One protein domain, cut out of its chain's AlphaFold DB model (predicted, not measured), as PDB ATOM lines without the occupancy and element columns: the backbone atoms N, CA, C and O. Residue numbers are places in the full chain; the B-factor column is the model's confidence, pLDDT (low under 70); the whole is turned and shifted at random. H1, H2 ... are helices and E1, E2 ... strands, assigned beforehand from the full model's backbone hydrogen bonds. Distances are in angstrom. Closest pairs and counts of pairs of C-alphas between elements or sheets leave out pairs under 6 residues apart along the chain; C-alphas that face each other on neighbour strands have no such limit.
ATOM      1  N   TRP A 261     175.748 141.078  46.302       93.56
ATOM      2  CA  TRP A 261     174.812 140.443  47.225       93.56
ATOM      3  C   TRP A 261     173.942 141.483  47.932       93.56
ATOM      4  O   TRP A 261     174.395 142.603  48.188       93.56
ATOM      5  N   ILE A 262     172.704 141.104  48.234       93.50
ATOM      6  CA  ILE A 262     171.720 141.913  48.948       93.50
ATOM      7  C   ILE A 262     170.792 141.022  49.787       93.50
ATOM      8  O   ILE A 262     170.239 140.056  49.264       93.50
ATOM      9  N   ASP A 263     170.591 141.355  51.065       93.06
ATOM     10  CA  ASP A 263     169.631 140.711  51.985       93.06
ATOM     11  C   ASP A 263     169.573 139.173  51.898       93.06
ATOM     12  O   ASP A 263     168.508 138.572  51.756       93.06
ATOM     13  N   GLY A 264     170.719 138.502  51.943       91.88
ATOM     14  CA  GLY A 264     170.796 137.039  51.868       91.88
ATOM     15  C   GLY A 264     171.070 136.486  50.470       91.88
ATOM     16  O   GLY A 264     171.492 135.338  50.357       91.88
ATOM     17  N   GLN A 265     170.887 137.271  49.405       92.62
ATOM     18  CA  GLN A 265     170.851 136.769  48.029       92.62
ATOM     19  C   GLN A 265     171.953 137.339  47.135       92.62
ATOM     20  O   GLN A 265     172.249 138.530  47.169       92.62
ATOM     21  N   LEU A 266     172.500 136.500  46.249       93.88
ATOM     22  CA  LEU A 266     173.344 136.963  45.146       93.88
ATOM     23  C   LEU A 266     172.531 137.771  44.135       93.88
ATOM     24  O   LEU A 266     171.386 137.434  43.822       93.88
ATOM     25  N   LEU A 267     173.155 138.813  43.591       94.12
ATOM     26  CA  LEU A 267     172.517 139.734  42.666       94.12
ATOM     27  C   LEU A 267     172.899 139.450  41.208       94.12
ATOM     28  O   LEU A 267     174.069 139.520  40.827       94.12
ATOM     29  N   PHE A 268     171.891 139.210  40.368       94.31
ATOM     30  CA  PHE A 268     172.058 138.909  38.943       94.31
ATOM     31  C   PHE A 268     171.456 139.965  38.017       94.31
ATOM     32  O   PHE A 268     171.824 140.017  36.841       94.31
ATOM     33  N   SER A 269     170.550 140.820  38.504       92.75
ATOM     34  CA  SER A 269     169.952 141.886  37.698       92.75
ATOM     35  C   SER A 269     169.488 143.093  38.514       92.75
ATOM     36  O   SER A 269     169.288 143.031  39.725       92.75
ATOM     37  N   ARG A 270     169.251 144.211  37.818       90.62
ATOM     38  CA  ARG A 270     168.637 145.415  38.408       90.62
ATOM     39  C   ARG A 270     167.202 145.183  38.868       90.62
ATOM     40  O   ARG A 270     166.768 145.815  39.823       90.62
ATOM     41  N   GLU A 271     166.482 144.300  38.186       91.62
ATOM     42  CA  GLU A 271     165.103 143.976  38.545       91.62
ATOM     43  C   GLU A 271     165.046 143.215  39.860       91.62
ATOM     44  O   GLU A 271     164.255 143.574  40.727       91.62
ATOM     45  N   GLN A 272     165.968 142.272  40.060       93.69
ATOM     46  CA  GLN A 272     166.137 141.594  41.340       93.69
ATOM     47  C   GLN A 272     166.480 142.579  42.462       93.69
ATOM     48  O   GLN A 272     165.852 142.541  43.514       93.69
ATOM     49  N   LEU A 273     167.413 143.510  42.220       92.88
ATOM     50  CA  LEU A 273     167.773 144.549  43.191       92.88
ATOM     51  C   LEU A 273     166.550 145.380  43.583       92.88
ATOM     52  O   LEU A 273     166.267 145.569  44.761       92.88
ATOM     53  N   ARG A 274     165.802 145.860  42.584       91.62
ATOM     54  CA  ARG A 274     164.586 146.648  42.795       91.62
ATOM     55  C   ARG A 274     163.523 145.843  43.534       91.62
ATOM     56  O   ARG A 274     162.857 146.406  44.395       91.62
ATOM     57  N   HIS A 275     163.359 144.565  43.208       92.12
ATOM     58  CA  HIS A 275     162.417 143.691  43.892       92.12
ATOM     59  C   HIS A 275     162.785 143.562  45.370       92.12
ATOM     60  O   HIS A 275     161.971 143.900  46.219       92.12
ATOM     61  N   ILE A 276     164.033 143.205  45.683       93.00
ATOM     62  CA  ILE A 276     164.503 143.028  47.064       93.00
ATOM     63  C   ILE A 276     164.459 144.348  47.846       93.00
ATOM     64  O   ILE A 276     164.017 144.360  48.987       93.00
ATOM     65  N   ILE A 277     164.813 145.488  47.239       91.00
ATOM     66  CA  ILE A 277     164.706 146.816  47.876       91.00
ATOM     67  C   ILE A 277     163.250 147.253  48.091       91.00
ATOM     68  O   ILE A 277     163.007 148.093  48.948       91.00
ATOM     69  N   ASN A 278     162.270 146.721  47.368       91.00
ATOM     70  CA  ASN A 278     160.859 147.033  47.629       91.00
ATOM     71  C   ASN A 278     160.140 145.927  48.408       91.00
ATOM     72  O   ASN A 278     158.982 146.098  48.783       91.00
ATOM     73  N   ASP A 279     160.829 144.825  48.691       90.31
ATOM     74  CA  ASP A 279     160.291 143.707  49.441       90.31
ATOM     75  C   ASP A 279     160.192 144.058  50.933       90.31
ATOM     76  O   ASP A 279     161.137 144.536  51.572       90.31
ATOM     77  N   GLY A 280     159.015 143.843  51.509       91.38
ATOM     78  CA  GLY A 280     158.687 144.180  52.890       91.38
ATOM     79  C   GLY A 280     159.272 143.211  53.914       91.38
ATOM     80  O   GLY A 280     158.672 143.057  54.965       91.38
ATOM     81  N   ARG A 281     160.385 142.534  53.631       95.00
ATOM     82  CA  ARG A 281     161.024 141.571  54.540       95.00
ATOM     83  C   ARG A 281     162.161 142.201  55.346       95.00
ATOM     84  O   ARG A 281     162.626 143.295  55.017       95.00
ATOM     85  N   ALA A 282     162.561 141.517  56.413       95.50
ATOM     86  CA  ALA A 282     163.750 141.788  57.219       95.50
ATOM     87  C   ALA A 282     164.671 140.562  57.196       95.50
ATOM     88  O   ALA A 282     164.173 139.430  57.207       95.50
ATOM     89  N   LEU A 283     165.989 140.775  57.162       97.06
ATOM     90  CA  LEU A 283     166.960 139.688  57.216       97.06
ATOM     91  C   LEU A 283     167.254 139.360  58.681       97.06
ATOM     92  O   LEU A 283     167.813 140.167  59.412       97.06
ATOM     93  N   LEU A 284     166.881 138.168  59.119       97.69
ATOM     94  CA  LEU A 284     167.084 137.695  60.480       97.69
ATOM     95  C   LEU A 284     168.215 136.676  60.530       97.69
ATOM     96  O   LEU A 284     168.328 135.823  59.651       97.69
ATOM     97  N   THR A 285     169.006 136.722  61.599       97.81
ATOM     98  CA  THR A 285     169.833 135.585  62.019       97.81
ATOM     99  C   THR A 285     169.087 134.838  63.107       97.81
ATOM    100  O   THR A 285     168.707 135.422  64.125       97.81
ATOM    101  N   VAL A 286     168.881 133.546  62.884       98.19
ATOM    102  CA  VAL A 286     168.080 132.679  63.739       98.19
ATOM    103  C   VAL A 286     168.940 131.539  64.250       98.19
ATOM    104  O   VAL A 286     169.712 130.936  63.503       98.19
ATOM    105  N   LYS A 287     168.801 131.247  65.538       98.12
ATOM    106  CA  LYS A 287     169.396 130.097  66.202       98.12
ATOM    107  C   LYS A 287     168.338 129.008  66.368       98.12
ATOM    108  O   LYS A 287     167.307 129.239  66.994       98.12
ATOM    109  N   ARG A 288     168.636 127.809  65.864       97.25
ATOM    110  CA  ARG A 288     167.827 126.592  66.023       97.25
ATOM    111  C   ARG A 288     168.706 125.481  66.583       97.25
ATOM    112  O   ARG A 288     169.613 124.988  65.910       97.25
ATOM    113  N   GLY A 289     168.467 125.114  67.843       94.00
ATOM    114  CA  GLY A 289     169.375 124.240  68.590       94.00
ATOM    115  C   GLY A 289     170.777 124.854  68.680       94.00
ATOM    116  O   GLY A 289     170.931 125.980  69.153       94.00
ATOM    117  N   ASP A 290     171.787 124.135  68.187       94.12
ATOM    118  CA  ASP A 290     173.184 124.598  68.152       94.12
ATOM    119  C   ASP A 290     173.567 125.309  66.841       94.12
ATOM    120  O   ASP A 290     174.675 125.830  66.708       94.12
ATOM    121  N   SER A 291     172.664 125.337  65.857       96.12
ATOM    122  CA  SER A 291     172.928 125.885  64.523       96.12
ATOM    123  C   SER A 291     172.391 127.306  64.377       96.12
ATOM    124  O   SER A 291     171.373 127.659  64.969       96.12
ATOM    125  N   HIS A 292     173.069 128.109  63.557       95.56
ATOM    126  CA  HIS A 292     172.622 129.441  63.158       95.56
ATOM    127  C   HIS A 292     172.403 129.471  61.649       95.56
ATOM    128  O   HIS A 292     173.190 128.890  60.900       95.56
ATOM    129  N   PHE A 293     171.363 130.164  61.207       95.50
ATOM    130  CA  PHE A 293     171.087 130.395  59.795       95.50
ATOM    131  C   PHE A 293     170.491 131.785  59.588       95.50
ATOM    132  O   PHE A 293     169.992 132.413  60.523       95.50
ATOM    133  N   ILE A 294     170.568 132.272  58.354       95.38
ATOM    134  CA  ILE A 294     169.945 133.529  57.946       95.38
ATOM    135  C   ILE A 294     168.627 133.253  57.228       95.38
ATOM    136  O   ILE A 294     168.506 132.280  56.487       95.38
ATOM    137  N   THR A 295     167.636 134.111  57.437       96.44
ATOM    138  CA  THR A 295     166.312 133.979  56.824       96.44
ATOM    139  C   THR A 295     165.653 135.341  56.637       96.44
ATOM    140  O   THR A 295     165.875 136.258  57.418       96.44
ATOM    141  N   ARG A 296     164.844 135.501  55.592       96.50
ATOM    142  CA  ARG A 296     164.105 136.724  55.276       96.50
ATOM    143  C   ARG A 296     162.648 136.573  55.709       96.50
ATOM    144  O   ARG A 296     161.852 135.927  55.022       96.50
ATOM    145  N   GLN A 297     162.278 137.211  56.815       97.00
ATOM    146  CA  GLN A 297     160.919 137.141  57.359       97.00
ATOM    147  C   GLN A 297     160.077 138.368  56.991       97.00
ATOM    148  O   GLN A 297     160.629 139.464  56.860       97.00
ATOM    149  N   PRO A 298     158.749 138.226  56.829       96.69
ATOM    150  CA  PRO A 298     157.861 139.350  56.539       96.69
ATOM    151  C   PRO A 298     157.873 140.396  57.652       96.69
ATOM    152  O   PRO A 298     157.795 140.057  58.831       96.69
ATOM    153  N   ARG A 299     157.911 141.673  57.265       96.19
ATOM    154  CA  ARG A 299     157.755 142.827  58.152       96.19
ATOM    155  C   ARG A 299     156.400 143.483  57.899       96.19
ATOM    156  O   ARG A 299     156.252 144.398  57.080       96.19
ATOM    157  N   VAL A 300     155.403 142.977  58.606       96.75
ATOM    158  CA  VAL A 300     153.980 143.301  58.427       96.75
ATOM    159  C   VAL A 300     153.535 144.334  59.458       96.75
ATOM    160  O   VAL A 300     154.285 144.632  60.390       96.75
ATOM    161  N   LYS A 301     152.368 144.963  59.280       97.06
ATOM    162  CA  LYS A 301     151.817 145.808  60.347       97.06
ATOM    163  C   LYS A 301     151.200 144.918  61.419       97.06
ATOM    164  O   LYS A 301     150.635 143.878  61.104       97.06
ATOM    165  N   ALA A 302     151.249 145.353  62.672       97.19
ATOM    166  CA  ALA A 302     150.576 144.657  63.762       97.19
ATOM    167  C   ALA A 302     149.053 144.555  63.535       97.19
ATOM    168  O   ALA A 302     148.441 143.579  63.949       97.19
ATOM    169  N   ASP A 303     148.459 145.535  62.843       96.25
ATOM    170  CA  ASP A 303     147.040 145.541  62.447       96.25
ATOM    171  C   ASP A 303     146.688 144.512  61.364       96.25
ATOM    172  O   ASP A 303     145.521 144.192  61.196       96.25
ATOM    173  N   ASP A 304     147.676 143.972  60.642       97.00
ATOM    174  CA  ASP A 304     147.446 142.924  59.640       97.00
ATOM    175  C   ASP A 304     147.259 141.536  60.304       97.00
ATOM    176  O   ASP A 304     146.908 140.558  59.638       97.00
ATOM    177  N   LEU A 305     147.505 141.440  61.619       97.75
ATOM    178  CA  LEU A 305     147.563 140.201  62.392       97.75
ATOM    179  C   LEU A 305     146.450 140.116  63.441       97.75
ATOM    180  O   LEU A 305     146.099 141.086  64.116       97.75
ATOM    181  N   MET A 306     145.950 138.904  63.660       96.50
ATOM    182  CA  MET A 306     145.095 138.585  64.795       96.50
ATOM    183  C   MET A 306     145.950 138.478  66.060       96.50
ATOM    184  O   MET A 306     146.581 137.453  66.312       96.50
ATOM    185  N   LEU A 307     145.972 139.541  66.870       94.94
ATOM    186  CA  LEU A 307     146.718 139.569  68.133       94.94
ATOM    187  C   LEU A 307     145.829 139.181  69.326       94.94
ATOM    188  O   LEU A 307     144.925 139.945  69.691       94.94
ATOM    189  N   PRO A 308     146.095 138.046  70.004       94.31
ATOM    190  CA  PRO A 308     145.454 137.733  71.274       94.31
ATOM    191  C   PRO A 308     145.739 138.808  72.331       94.31
ATOM    192  O   PRO A 308     146.789 139.449  72.318       94.31
ATOM    193  N   GLY A 309     144.833 138.961  73.302       94.38
ATOM    194  CA  GLY A 309     144.972 139.942  74.389       94.38
ATOM    195  C   GLY A 309     146.345 139.939  75.086       94.38
ATOM    196  O   GLY A 309     146.928 141.013  75.222       94.38
ATOM    197  N   PRO A 310     146.902 138.773  75.477       94.12
ATOM    198  CA  PRO A 310     148.239 138.699  76.070       94.12
ATOM    199  C   PRO A 310     149.348 139.233  75.155       94.12
ATOM    200  O   PRO A 310     150.131 140.070  75.586       94.12
ATOM    201  N   VAL A 311     149.352 138.833  73.879       94.75
ATOM    202  CA  VAL A 311     150.347 139.269  72.881       94.75
ATOM    203  C   VAL A 311     150.267 140.775  72.655       94.75
ATOM    204  O   VAL A 311     151.279 141.457  72.545       94.75
ATOM    205  N   LYS A 312     149.051 141.328  72.633       95.56
ATOM    206  CA  LYS A 312     148.844 142.772  72.517       95.56
ATOM    207  C   LYS A 312     149.395 143.535  73.726       95.56
ATOM    208  O   LYS A 312     149.947 144.621  73.551       95.56
ATOM    209  N   ASN A 313     149.244 142.993  74.933       94.75
ATOM    210  CA  ASN A 313     149.806 143.604  76.136       94.75
ATOM    211  C   ASN A 313     151.339 143.577  76.084       94.75
ATOM    212  O   ASN A 313     151.958 144.621  76.262       94.75
ATOM    213  N   GLU A 314     151.935 142.437  75.725       95.31
ATOM    214  CA  GLU A 314     153.389 142.310  75.561       95.31
ATOM    215  C   GLU A 314     153.938 143.252  74.484       95.31
ATOM    216  O   GLU A 314     154.917 143.954  74.726       95.31
ATOM    217  N   LEU A 315     153.274 143.352  73.328       96.56
ATOM    218  CA  LEU A 315     153.638 144.309  72.281       96.56
ATOM    219  C   LEU A 315     153.598 145.754  72.796       96.56
ATOM    220  O   LEU A 315     154.462 146.553  72.438       96.56
ATOM    221  N   SER A 316     152.618 146.090  73.639       95.69
ATOM    222  CA  SER A 316     152.499 147.431  74.228       95.69
ATOM    223  C   SER A 316     153.639 147.708  75.215       95.69
ATOM    224  O   SER A 316     154.208 148.801  75.211       95.69
ATOM    225  N   ASP A 317     154.014 146.710  76.015       96.12
ATOM    226  CA  ASP A 317     155.145 146.800  76.939       96.12
ATOM    227  C   ASP A 317     156.472 146.940  76.178       96.12
ATOM    228  O   ASP A 317     157.315 147.765  76.535       96.12
ATOM    229  N   TRP A 318     156.652 146.188  75.088       97.31
ATOM    230  CA  TRP A 318     157.822 146.309  74.216       97.31
ATOM    231  C   TRP A 318     157.872 147.659  73.513       97.31
ATOM    232  O   TRP A 318     158.945 148.253  73.440       97.31
ATOM    233  N   GLN A 319     156.734 148.167  73.035       97.44
ATOM    234  CA  GLN A 319     156.637 149.497  72.437       97.44
ATOM    235  C   GLN A 319     157.113 150.568  73.429       97.44
ATOM    236  O   GLN A 319     157.923 151.425  73.073       97.44
ATOM    237  N   TYR A 320     156.653 150.489  74.683       97.06
ATOM    238  CA  TYR A 320     157.083 151.389  75.751       97.06
ATOM    239  C   TYR A 320     158.581 151.248  76.057       97.06
ATOM    240  O   TYR A 320     159.285 152.252  76.137       97.06
ATOM    241  N   ALA A 321     159.088 150.017  76.179       96.38
ATOM    242  CA  ALA A 321     160.500 149.744  76.458       96.38
ATOM    243  C   ALA A 321     161.440 150.216  75.336       96.38
ATOM    244  O   ALA A 321     162.546 150.679  75.612       96.38
ATOM    245  N   ALA A 322     160.993 150.124  74.083       96.12
ATOM    246  CA  ALA A 322     161.699 150.637  72.914       96.12
ATOM    247  C   ALA A 322     161.589 152.168  72.767       96.12
ATOM    248  O   ALA A 322     162.298 152.756  71.958       96.12
ATOM    249  N   GLY A 323     160.717 152.830  73.536       96.50
ATOM    250  CA  GLY A 323     160.477 154.268  73.414       96.50
ATOM    251  C   GLY A 323     159.791 154.663  72.102       96.50
ATOM    252  O   GLY A 323     159.954 155.792  71.645       96.50
ATOM    253  N   ILE A 324     159.037 153.747  71.484       96.62
ATOM    254  CA  ILE A 324     158.365 153.991  70.203       96.62
ATOM    255  C   ILE A 324     157.040 154.716  70.455       96.62
ATOM    256  O   ILE A 324     156.094 154.162  71.020       96.62
ATOM    257  N   GLU A 325     156.933 155.954  69.988       94.38
ATOM    258  CA  GLU A 325     155.682 156.711  70.036       94.38
ATOM    259  C   GLU A 325     154.694 156.254  68.948       94.38
ATOM    260  O   GLU A 325     155.081 155.765  67.888       94.38
ATOM    261  N   GLY A 326     153.393 156.447  69.187       93.19
ATOM    262  CA  GLY A 326     152.345 156.203  68.192       93.19
ATOM    263  C   GLY A 326     151.424 155.025  68.509       93.19
ATOM    264  O   GLY A 326     151.338 154.545  69.641       93.19
ATOM    265  N   ARG A 327     150.656 154.605  67.499       93.81
ATOM    266  CA  ARG A 327     149.627 153.565  67.627       93.81
ATOM    267  C   ARG A 327     150.237 152.181  67.425       93.81
ATOM    268  O   ARG A 327     150.859 151.952  66.393       93.81
ATOM    269  N   TRP A 328     149.968 151.241  68.335       93.19
ATOM    270  CA  TRP A 328     150.478 149.866  68.225       93.19
ATOM    271  C   TRP A 328     150.098 149.196  66.891       93.19
ATOM    272  O   TRP A 328     150.875 148.414  66.364       93.19
ATOM    273  N   GLN A 329     148.945 149.548  66.307       95.19
ATOM    274  CA  GLN A 329     148.477 149.052  65.004       95.19
ATOM    275  C   GLN A 329     149.440 149.364  63.847       95.19
ATOM    276  O   GLN A 329     149.512 148.627  62.866       95.19
ATOM    277  N   GLU A 330     150.175 150.472  63.937       96.06
ATOM    278  CA  GLU A 330     151.098 150.911  62.887       96.06
ATOM    279  C   GLU A 330     152.481 150.271  63.011       96.06
ATOM    280  O   GLU A 330     153.259 150.330  62.053       96.06
ATOM    281  N   LEU A 331     152.765 149.634  64.154       97.56
ATOM    282  CA  LEU A 331     154.046 148.996  64.415       97.56
ATOM    283  C   LEU A 331     154.337 147.914  63.388       97.56
ATOM    284  O   LEU A 331     153.476 147.113  63.013       97.56
ATOM    285  N   LYS A 332     155.593 147.881  62.962       97.81
ATOM    286  CA  LYS A 332     156.139 146.822  62.127       97.81
ATOM    287  C   LYS A 332     156.604 145.660  62.987       97.81
ATOM    288  O   LYS A 332     157.413 145.848  63.889       97.81
ATOM    289  N   VAL A 333     156.093 144.469  62.696       97.88
ATOM    290  CA  VAL A 333     156.368 143.239  63.448       97.88
ATOM    291  C   VAL A 333     156.661 142.082  62.495       97.88
ATOM    292  O   VAL A 333     156.366 142.151  61.298       97.88
ATOM    293  N   VAL A 334     157.238 141.011  63.034       97.75
ATOM    294  CA  VAL A 334     157.251 139.698  62.380       97.75
ATOM    295  C   VAL A 334     155.969 138.934  62.747       97.75
ATOM    296  O   VAL A 334     155.434 139.159  63.833       97.75
ATOM    297  N   PRO A 335     155.450 138.038  61.887       97.50
ATOM    298  CA  PRO A 335     154.166 137.356  62.095       97.50
ATOM    299  C   PRO A 335     154.257 136.178  63.087       97.50
ATOM    300  O   PRO A 335     153.717 135.096  62.854       97.50
ATOM    301  N   TYR A 336     154.952 136.379  64.206       97.94
ATOM    302  CA  TYR A 336     155.187 135.368  65.234       97.94
ATOM    303  C   TYR A 336     155.019 135.967  66.626       97.94
ATOM    304  O   TYR A 336     155.392 137.114  66.869       97.94
ATOM    305  N   ASN A 337     154.500 135.165  67.550       97.56
ATOM    306  CA  ASN A 337     154.540 135.478  68.966       97.56
ATOM    307  C   ASN A 337     155.919 135.119  69.526       97.56
ATOM    308  O   ASN A 337     156.393 133.994  69.328       97.56
ATOM    309  N   LEU A 338     156.548 136.042  70.249       97.81
ATOM    310  CA  LEU A 338     157.919 135.895  70.735       97.81
ATOM    311  C   LEU A 338     157.969 135.941  72.261       97.81
ATOM    312  O   LEU A 338     157.282 136.737  72.888       97.81
ATOM    313  N   SER A 339     158.831 135.132  72.867       97.12
ATOM    314  CA  SER A 339     159.223 135.314  74.265       97.12
ATOM    315  C   SER A 339     160.031 136.613  74.442       97.12
ATOM    316  O   SER A 339     160.497 137.186  73.453       97.12
ATOM    317  N   PRO A 340     160.283 137.092  75.676       96.88
ATOM    318  CA  PRO A 340     161.098 138.292  75.897       96.88
ATOM    319  C   PRO A 340     162.521 138.223  75.320       96.88
ATOM    320  O   PRO A 340     163.083 139.264  74.986       96.88
ATOM    321  N   ASP A 341     163.088 137.023  75.188       96.56
ATOM    322  CA  ASP A 341     164.427 136.719  74.666       96.56
ATOM    323  C   ASP A 341     164.450 136.337  73.169       96.56
ATOM    324  O   ASP A 341     165.451 135.816  72.676       96.56
ATOM    325  N   GLY A 342     163.364 136.607  72.433       96.81
ATOM    326  CA  GLY A 342     163.314 136.468  70.971       96.81
ATOM    327  C   GLY A 342     163.007 135.060  70.459       96.81
ATOM    328  O   GLY A 342     163.233 134.794  69.279       96.81
ATOM    329  N   VAL A 343     162.515 134.155  71.309       98.19
ATOM    330  CA  VAL A 343     162.154 132.783  70.920       98.19
ATOM    331  C   VAL A 343     160.733 132.745  70.366       98.19
ATOM    332  O   VAL A 343     159.793 133.205  71.011       98.19
ATOM    333  N   VAL A 344     160.557 132.150  69.191       98.38
ATOM    334  CA  VAL A 344     159.256 131.911  68.567       98.38
ATOM    335  C   VAL A 344     158.459 130.919  69.408       98.38
ATOM    336  O   VAL A 344     158.850 129.767  69.584       98.38
ATOM    337  N   THR A 345     157.315 131.368  69.916       97.81
ATOM    338  CA  THR A 345     156.402 130.551  70.733       97.81
ATOM    339  C   THR A 345     155.211 130.042  69.926       97.81
ATOM    340  O   THR A 345     154.744 128.928  70.159       97.81
ATOM    341  N   SER A 346     154.739 130.823  68.953       97.19
ATOM    342  CA  SER A 346     153.702 130.436  67.991       97.19
ATOM    343  C   SER A 346     153.725 131.352  66.764       97.19
ATOM    344  O   SER A 346     154.253 132.462  66.821       97.19
ATOM    345  N   SER A 347     153.113 130.928  65.659       96.50
ATOM    346  CA  SER A 347     152.772 131.824  64.547       96.50
ATOM    347  C   SER A 347     151.553 132.681  64.895       96.50
ATOM    348  O   SER A 347     150.702 132.261  65.682       96.50
ATOM    349  N   LEU A 348     151.465 133.873  64.308       96.81
ATOM    350  CA  LEU A 348     150.275 134.719  64.375       96.81
ATOM    351  C   LEU A 348     149.470 134.564  63.084       96.81
ATOM    352  O   LEU A 348     150.039 134.520  61.994       96.81
ATOM    353  N   GLU A 349     148.150 134.469  63.215       96.62
ATOM    354  CA  GLU A 349     147.247 134.402  62.066       96.62
ATOM    355  C   GLU A 349     147.047 135.796  61.467       96.62
ATOM    356  O   GLU A 349     147.032 136.801  62.183       96.62
ATOM    357  N   PHE A 350     146.888 135.864  60.149       97.25
ATOM    358  CA  PHE A 350     146.565 137.104  59.452       97.25
ATOM    359  C   PHE A 350     145.061 137.348  59.475       97.25
ATOM    360  O   PHE A 350     144.264 136.412  59.463       97.25
ATOM    361  N   ILE A 351     144.663 138.618  59.473       96.31
ATOM    362  CA  ILE A 351     143.246 138.990  59.360       96.31
ATOM    363  C   ILE A 351     142.723 138.736  57.938       96.31
ATOM    364  O   ILE A 351     141.560 138.377  57.760       96.31
ATOM    365  N   ASP A 352     143.585 138.934  56.941       95.12
ATOM    366  CA  ASP A 352     143.264 138.927  55.518       95.12
ATOM    367  C   ASP A 352     144.155 137.932  54.756       95.12
ATOM    368  O   ASP A 352     145.382 137.931  54.908       95.12
ATOM    369  N   GLU A 353     143.532 137.086  53.933       93.75
ATOM    370  CA  GLU A 353     144.207 136.009  53.197       93.75
ATOM    371  C   GLU A 353     145.180 136.553  52.140       93.75
ATOM    372  O   GLU A 353     146.296 136.044  52.029       93.75
ATOM    373  N   ASP A 354     144.839 137.648  51.446       93.25
ATOM    374  CA  ASP A 354     145.735 138.271  50.461       93.25
ATOM    375  C   ASP A 354     147.020 138.787  51.128       93.25
ATOM    376  O   ASP A 354     148.110 138.779  50.546       93.25
ATOM    377  N   THR A 355     146.905 139.283  52.360       93.31
ATOM    378  CA  THR A 355     148.042 139.766  53.144       93.31
ATOM    379  C   THR A 355     148.914 138.610  53.622       93.31
ATOM    380  O   THR A 355     150.143 138.708  53.561       93.31
ATOM    381  N   GLN A 356     148.296 137.492  54.010       94.69
ATOM    382  CA  GLN A 356     149.011 136.255  54.312       94.69
ATOM    383  C   GLN A 356     149.763 135.724  53.090       94.69
ATOM    384  O   GLN A 356     150.937 135.389  53.211       94.69
ATOM    385  N   GLU A 357     149.129 135.681  51.916       93.44
ATOM    386  CA  GLU A 357     149.757 135.202  50.681       93.44
ATOM    387  C   GLU A 357     150.923 136.104  50.252       93.44
ATOM    388  O   GLU A 357     151.967 135.619  49.823       93.44
ATOM    389  N   LYS A 358     150.816 137.424  50.444       91.56
ATOM    390  CA  LYS A 358     151.944 138.346  50.219       91.56
ATOM    391  C   LYS A 358     153.086 138.121  51.211       91.56
ATOM    392  O   LYS A 358     154.253 138.200  50.829       91.56
ATOM    393  N   ALA A 359     152.766 137.865  52.479       93.50
ATOM    394  CA  ALA A 359     153.758 137.595  53.514       93.50
ATOM    395  C   ALA A 359     154.423 136.221  53.323       93.50
ATOM    396  O   ALA A 359     155.629 136.080  53.513       93.50
ATOM    397  N   PHE A 360     153.683 135.212  52.883       93.75
ATOM    398  CA  PHE A 360     154.167 133.852  52.678       93.75
ATOM    399  C   PHE A 360     153.702 133.340  51.313       93.75
ATOM    400  O   PHE A 360     152.777 132.530  51.236       93.75
ATOM    401  N   PRO A 361     154.333 133.815  50.222       92.19
ATOM    402  CA  PRO A 361     153.941 133.421  48.882       92.19
ATOM    403  C   PRO A 361     154.228 131.939  48.672       92.19
ATOM    404  O   PRO A 361     155.233 131.409  49.151       92.19
ATOM    405  N   ARG A 362     153.372 131.281  47.886       91.19
ATOM    406  CA  ARG A 362     153.539 129.868  47.520       91.19
ATOM    407  C   ARG A 362     154.899 129.591  46.871       91.19
ATOM    408  O   ARG A 362     155.515 128.559  47.132       91.19
ATOM    409  N   ASP A 363     155.366 130.533  46.058       92.25
ATOM    410  CA  ASP A 363     156.639 130.474  45.350       92.25
ATOM    411  C   ASP A 363     157.512 131.686  45.726       92.25
ATOM    412  O   ASP A 363     157.521 132.702  45.031       92.25
ATOM    413  N   PRO A 364     158.270 131.623  46.834       92.38
ATOM    414  CA  PRO A 364     159.148 132.718  47.238       92.38
ATOM    415  C   PRO A 364     160.333 132.882  46.283       92.38
ATOM    416  O   PRO A 364     160.673 131.967  45.519       92.38
ATOM    417  N   LEU A 365     160.994 134.041  46.348       90.38
ATOM    418  CA  LEU A 365     162.170 134.317  45.522       90.38
ATOM    419  C   LEU A 365     163.320 133.378  45.903       90.38
ATOM    420  O   LEU A 365     163.952 132.794  45.025       90.38
ATOM    421  N   SER A 366     163.529 133.160  47.203       90.06
ATOM    422  CA  SER A 366     164.441 132.140  47.720       90.06
ATOM    423  C   SER A 366     163.714 131.202  48.679       90.06
ATOM    424  O   SER A 366     163.391 131.578  49.804       90.06
ATOM    425  N   ARG A 367     163.496 129.951  48.256       86.50
ATOM    426  CA  ARG A 367     162.886 128.909  49.104       86.50
ATOM    427  C   ARG A 367     163.737 128.537  50.314       86.50
ATOM    428  O   ARG A 367     163.206 127.968  51.255       86.50
ATOM    429  N   GLU A 368     165.035 128.807  50.285       87.31
ATOM    430  CA  GLU A 368     165.936 128.522  51.404       87.31
ATOM    431  C   GLU A 368     165.910 129.653  52.430       87.31
ATOM    432  O   GLU A 368     165.850 129.400  53.627       87.31
ATOM    433  N   LEU A 369     165.887 130.906  51.968       92.94
ATOM    434  CA  LEU A 369     165.927 132.060  52.862       92.94
ATOM    435  C   LEU A 369     164.548 132.457  53.377       92.94
ATOM    436  O   LEU A 369     164.467 133.034  54.450       92.94
ATOM    437  N   GLU A 370     163.463 132.194  52.657       93.88
ATOM    438  CA  GLU A 370     162.123 132.706  52.998       93.88
ATOM    439  C   GLU A 370     161.217 131.638  53.634       93.88
ATOM    440  O   GLU A 370     159.992 131.742  53.571       93.88
ATOM    441  N   GLN A 371     161.802 130.607  54.255       91.44
ATOM    442  CA  GLN A 371     161.044 129.607  55.014       91.44
ATOM    443  C   GLN A 371     160.449 130.216  56.289       91.44
ATOM    444  O   GLN A 371     161.127 131.015  56.935       91.44
ATOM    445  N   PRO A 372     159.219 129.852  56.689       95.06
ATOM    446  CA  PRO A 372     158.666 130.272  57.973       95.06
ATOM    447  C   PRO A 372     159.525 129.811  59.158       95.06
ATOM    448  O   PRO A 372     160.163 128.758  59.100       95.06
ATOM    449  N   LEU A 373     159.512 130.588  60.241       96.94
ATOM    450  CA  LEU A 373     160.151 130.197  61.495       96.94
ATOM    451  C   LEU A 373     159.341 129.109  62.202       96.94
ATOM    452  O   LEU A 373     158.112 129.062  62.116       96.94
ATOM    453  N   GLU A 374     160.046 128.262  62.940       96.81
ATOM    454  CA  GLU A 374     159.477 127.179  63.736       96.81
ATOM    455  C   GLU A 374     159.422 127.556  65.221       96.81
ATOM    456  O   GLU A 374     160.187 128.385  65.709       96.81
ATOM    457  N   VAL A 375     158.523 126.916  65.971       97.69
ATOM    458  CA  VAL A 375     158.477 127.079  67.430       97.69
ATOM    459  C   VAL A 375     159.802 126.620  68.041       97.69
ATOM    460  O   VAL A 375     160.256 125.505  67.794       97.69
ATOM    461  N   GLY A 376     160.400 127.474  68.870       97.62
ATOM    462  CA  GLY A 376     161.722 127.270  69.461       97.62
ATOM    463  C   GLY A 376     162.868 127.950  68.705       97.62
ATOM    464  O   GLY A 376     163.970 128.015  69.249       97.62
ATOM    465  N   ASP A 377     162.628 128.495  67.509       98.44
ATOM    466  CA  ASP A 377     163.605 129.340  66.822       98.44
ATOM    467  C   ASP A 377     163.848 130.624  67.612       98.44
ATOM    468  O   ASP A 377     162.904 131.319  67.975       98.44
ATOM    469  N   GLN A 378     165.111 130.969  67.854       98.44
ATOM    470  CA  GLN A 378     165.475 132.210  68.529       98.44
ATOM    471  C   GLN A 378     166.026 133.222  67.530       98.44
ATOM    472  O   GLN A 378     167.044 132.973  66.884       98.44
ATOM    473  N   ILE A 379     165.395 134.389  67.430       98.50
ATOM    474  CA  ILE A 379     165.909 135.506  66.637       98.50
ATOM    475  C   ILE A 379     167.021 136.178  67.445       98.50
ATOM    476  O   ILE A 379     166.778 136.703  68.528       98.50
ATOM    477  N   VAL A 380     168.245 136.151  66.917       98.19
ATOM    478  CA  VAL A 380     169.443 136.665  67.608       98.19
ATOM    479  C   VAL A 380     170.050 137.890  66.928       98.19
ATOM    480  O   VAL A 380     170.850 138.594  67.538       98.19
ATOM    481  N   ALA A 381     169.672 138.175  65.679       97.94
ATOM    482  CA  ALA A 381     170.022 139.419  64.997       97.94
ATOM    483  C   ALA A 381     169.000 139.778  63.911       97.94
ATOM    484  O   ALA A 381     168.335 138.896  63.363       97.94
ATOM    485  N   ILE A 382     168.934 141.061  63.568       97.06
ATOM    486  CA  ILE A 382     168.199 141.611  62.423       97.06
ATOM    487  C   ILE A 382     169.116 142.568  61.663       97.06
ATOM    488  O   ILE A 382     169.755 143.418  62.280       97.06
ATOM    489  N   ASP A 383     169.204 142.411  60.341       93.25
ATOM    490  CA  ASP A 383     170.017 143.231  59.434       93.25
ATOM    491  C   ASP A 383     171.444 143.451  59.997       93.25
ATOM    492  O   ASP A 383     171.887 144.580  60.228       93.25
ATOM    493  N   GLY A 384     172.089 142.340  60.385       91.69
ATOM    494  CA  GLY A 384     173.442 142.293  60.965       91.69
ATOM    495  C   GLY A 384     173.574 142.798  62.406       91.69
ATOM    496  O   GLY A 384     174.632 142.656  63.022       91.69
ATOM    497  N   THR A 385     172.511 143.360  62.982       95.56
ATOM    498  CA  THR A 385     172.513 143.923  64.336       95.56
ATOM    499  C   THR A 385     172.052 142.878  65.343       95.56
ATOM    500  O   THR A 385     170.902 142.439  65.312       95.56
ATOM    501  N   ALA A 386     172.951 142.476  66.246       97.62
ATOM    502  CA  ALA A 386     172.639 141.523  67.306       97.62
ATOM    503  C   ALA A 386     171.586 142.079  68.275       97.62
ATOM    504  O   ALA A 386     171.628 143.251  68.653       97.62
ATOM    505  N   ILE A 387     170.685 141.206  68.713       97.75
ATOM    506  CA  ILE A 387     169.652 141.502  69.700       97.75
ATOM    507  C   ILE A 387     169.709 140.491  70.843       97.75
ATOM    508  O   ILE A 387     170.172 139.362  70.699       97.75
ATOM    509  N   THR A 388     169.220 140.917  71.998       96.19
ATOM    510  CA  THR A 388     169.096 140.096  73.212       96.19
ATOM    511  C   THR A 388     167.660 140.024  73.715       96.19
ATOM    512  O   THR A 388     167.343 139.165  74.534       96.19
ATOM    513  N   THR A 389     166.794 140.918  73.233       97.62
ATOM    514  CA  THR A 389     165.398 141.014  73.653       97.62
ATOM    515  C   THR A 389     164.467 141.303  72.476       97.62
ATOM    516  O   THR A 389     164.848 141.944  71.493       97.62
ATOM    517  N   SER A 390     163.205 140.901  72.603       97.25
ATOM    518  CA  SER A 390     162.177 141.130  71.577       97.25
ATOM    519  C   SER A 390     161.810 142.602  71.394       97.25
ATOM    520  O   SER A 390     161.433 143.002  70.296       97.25
ATOM    521  N   TYR A 391     161.984 143.451  72.414       96.88
ATOM    522  CA  TYR A 391     161.773 144.892  72.238       96.88
ATOM    523  C   TYR A 391     162.873 145.537  71.373       96.88
ATOM    524  O   TYR A 391     162.580 146.472  70.636       96.88
ATOM    525  N   GLN A 392     164.118 145.030  71.410       98.06
ATOM    526  CA  GLN A 392     165.186 145.484  70.503       98.06
ATOM    527  C   GLN A 392     164.872 145.083  69.059       98.06
ATOM    528  O   GLN A 392     165.079 145.873  68.141       98.06
ATOM    529  N   LEU A 393     164.329 143.875  68.861       97.88
ATOM    530  CA  LEU A 393     163.816 143.459  67.556       97.88
ATOM    531  C   LEU A 393     162.704 144.400  67.079       97.88
ATOM    532  O   LEU A 393     162.747 144.859  65.942       97.88
ATOM    533  N   LEU A 394     161.727 144.692  67.943       97.94
ATOM    534  CA  LEU A 394     160.622 145.593  67.627       97.94
ATOM    535  C   LEU A 394     161.129 146.977  67.207       97.94
ATOM    536  O   LEU A 394     160.683 147.483  66.183       97.94
ATOM    537  N   ASP A 395     162.066 147.564  67.952       97.75
ATOM    538  CA  ASP A 395     162.680 148.856  67.618       97.75
ATOM    539  C   ASP A 395     163.321 148.839  66.223       97.75
ATOM    540  O   ASP A 395     162.980 149.638  65.346       97.75
ATOM    541  N   LEU A 396     164.168 147.840  65.963       97.06
ATOM    542  CA  LEU A 396     164.872 147.705  64.688       97.06
ATOM    543  C   LEU A 396     163.925 147.433  63.511       97.06
ATOM    544  O   LEU A 396     164.178 147.915  62.410       97.06
ATOM    545  N   LEU A 397     162.795 146.751  63.728       97.06
ATOM    546  CA  LEU A 397     161.772 146.548  62.698       97.06
ATOM    547  C   LEU A 397     161.061 147.850  62.290       97.06
ATOM    548  O   LEU A 397     160.493 147.912  61.199       97.06
ATOM    549  N   GLN A 398     161.080 148.916  63.095       96.44
ATOM    550  CA  GLN A 398     160.395 150.155  62.698       96.44
ATOM    551  C   GLN A 398     161.098 150.865  61.534       96.44
ATOM    552  O   GLN A 398     160.448 151.546  60.739       96.44
ATOM    553  N   THR A 399     162.407 150.648  61.372       91.94
ATOM    554  CA  THR A 399     163.190 151.204  60.266       91.94
ATOM    555  C   THR A 399     163.654 150.097  59.333       91.94
ATOM    556  O   THR A 399     164.424 149.224  59.710       91.94
ATOM    557  N   ARG A 400     163.245 150.160  58.066       89.62
ATOM    558  CA  ARG A 400     163.713 149.206  57.058       89.62
ATOM    559  C   ARG A 400     165.180 149.457  56.716       89.62
ATOM    560  O   ARG A 400     165.495 150.508  56.156       89.62
ATOM    561  N   LYS A 401     166.033 148.466  56.957       89.19
ATOM    562  CA  LYS A 401     167.405 148.417  56.449       89.19
ATOM    563  C   LYS A 401     167.544 147.291  55.431       89.19
ATOM    564  O   LYS A 401     166.661 146.450  55.297       89.19
ATOM    565  N   VAL A 402     168.605 147.382  54.642       88.88
ATOM    566  CA  VAL A 402     168.987 146.403  53.625       88.88
ATOM    567  C   VAL A 402     170.497 146.271  53.714       88.88
ATOM    568  O   VAL A 402     171.202 147.284  53.699       88.88
ATOM    569  N   GLU A 403     170.990 145.046  53.792       90.44
ATOM    570  CA  GLU A 403     172.417 144.764  53.777       90.44
ATOM    571  C   GLU A 403     172.903 144.543  52.348       90.44
ATOM    572  O   GLU A 403     172.294 143.817  51.563       90.44
ATOM    573  N   LEU A 404     174.034 145.161  52.010       90.31
ATOM    574  CA  LEU A 404     174.675 145.051  50.705       90.31
ATOM    575  C   LEU A 404     176.107 144.565  50.883       90.31
ATOM    576  O   LEU A 404     176.832 145.074  51.735       90.31
ATOM    577  N   MET A 405     176.541 143.651  50.016       91.31
ATOM    578  CA  MET A 405     177.966 143.387  49.830       91.31
ATOM    579  C   MET A 405     178.399 143.869  48.453       91.31
ATOM    580  O   MET A 405     177.770 143.566  47.429       91.31
TER     581      MET A 405
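Overview. This is residues 261 to 405 of the 417 residues of the protein "Metalloprotease MmpA" of Chlamydiae bacterium (UniProt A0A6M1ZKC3). A small, strongly twisted sheet of three strands, E2, E1 and E5, is covered in part by helix H4, which packs over E1 and E5. Helices H1 and H2 lie at the two far ends of the longest axis, H2 making a corner with H4, while a small hairpin, E3 and E4, lies between H2 and the sheet and long loops fill much of the rest. The printed part has 145 residues, with four named helices and five named strands in the order H1 E1 E2 H2 E3 E4 H3 E5 H4; the sheets E2 E1 E5 and E3 E4 are antiparallel. The class is mixed, helices and strands, with under half of the residues in named elements. The whole is compact, with a radius of gyration of the C-alphas of 14.7 A and spans of 44 by 35 by 27 A.

Arrangement. Start at H1, residues 270 to 278, which touches no helix and is not on the three-stranded sheet. Next come E1, residues 281 to 288, and E2, residues 291 to 298, an antiparallel hairpin with N 284 and O 295 2.7 A apart, within hydrogen-bond range. E1 bends by 53 degrees at residue 285, and E2 by 51 degrees at residue 294. E5, residues 378 to 382, is antiparallel to E1, with N 287 and O 378 at 2.8 A. H4, residues 390 to 398, is on this sheet at a height of 9.4 A, over E1 and E5; the closest C-alphas of E5 and H4, those of Ile 382 and Leu 393, are 7.0 A apart. Look next at H2, residues 309 to 321: with residues 318 to 321 alone it touches H4, about perpendicular at 75 degrees, closest at the C-alphas of Trp 318 and Tyr 391, 4.6 A. E3, residues 336 to 338, and E4, residues 344 to 347, form a hairpin with N 337 and O 346 at 2.8 A. H3, residues 353 to 359, only grazes the three-stranded sheet, and only just, with residues 356 to 359. In H1, H2, H3 and H4, every O i to N i+4 pair is within hydrogen-bond range.

Along the chain. Find C-alpha 270 at (168.637, 145.415, 38.408), where H1 begins its 12.2 A. E1 spans 20.1 A, E2 21.7 A and H2 18.5 A. H4 runs 12.8 A, to C-alpha 398 at (160.395, 150.155, 62.698).

Size, cuts and confidence. The two C-alphas farthest apart, those of Phe 268 and Gly 309, are 44.6 A from each other. The printed part has no cut. The links H2 to E3 and H3 to E5 are long. No printed residue is under 70 in pLDDT.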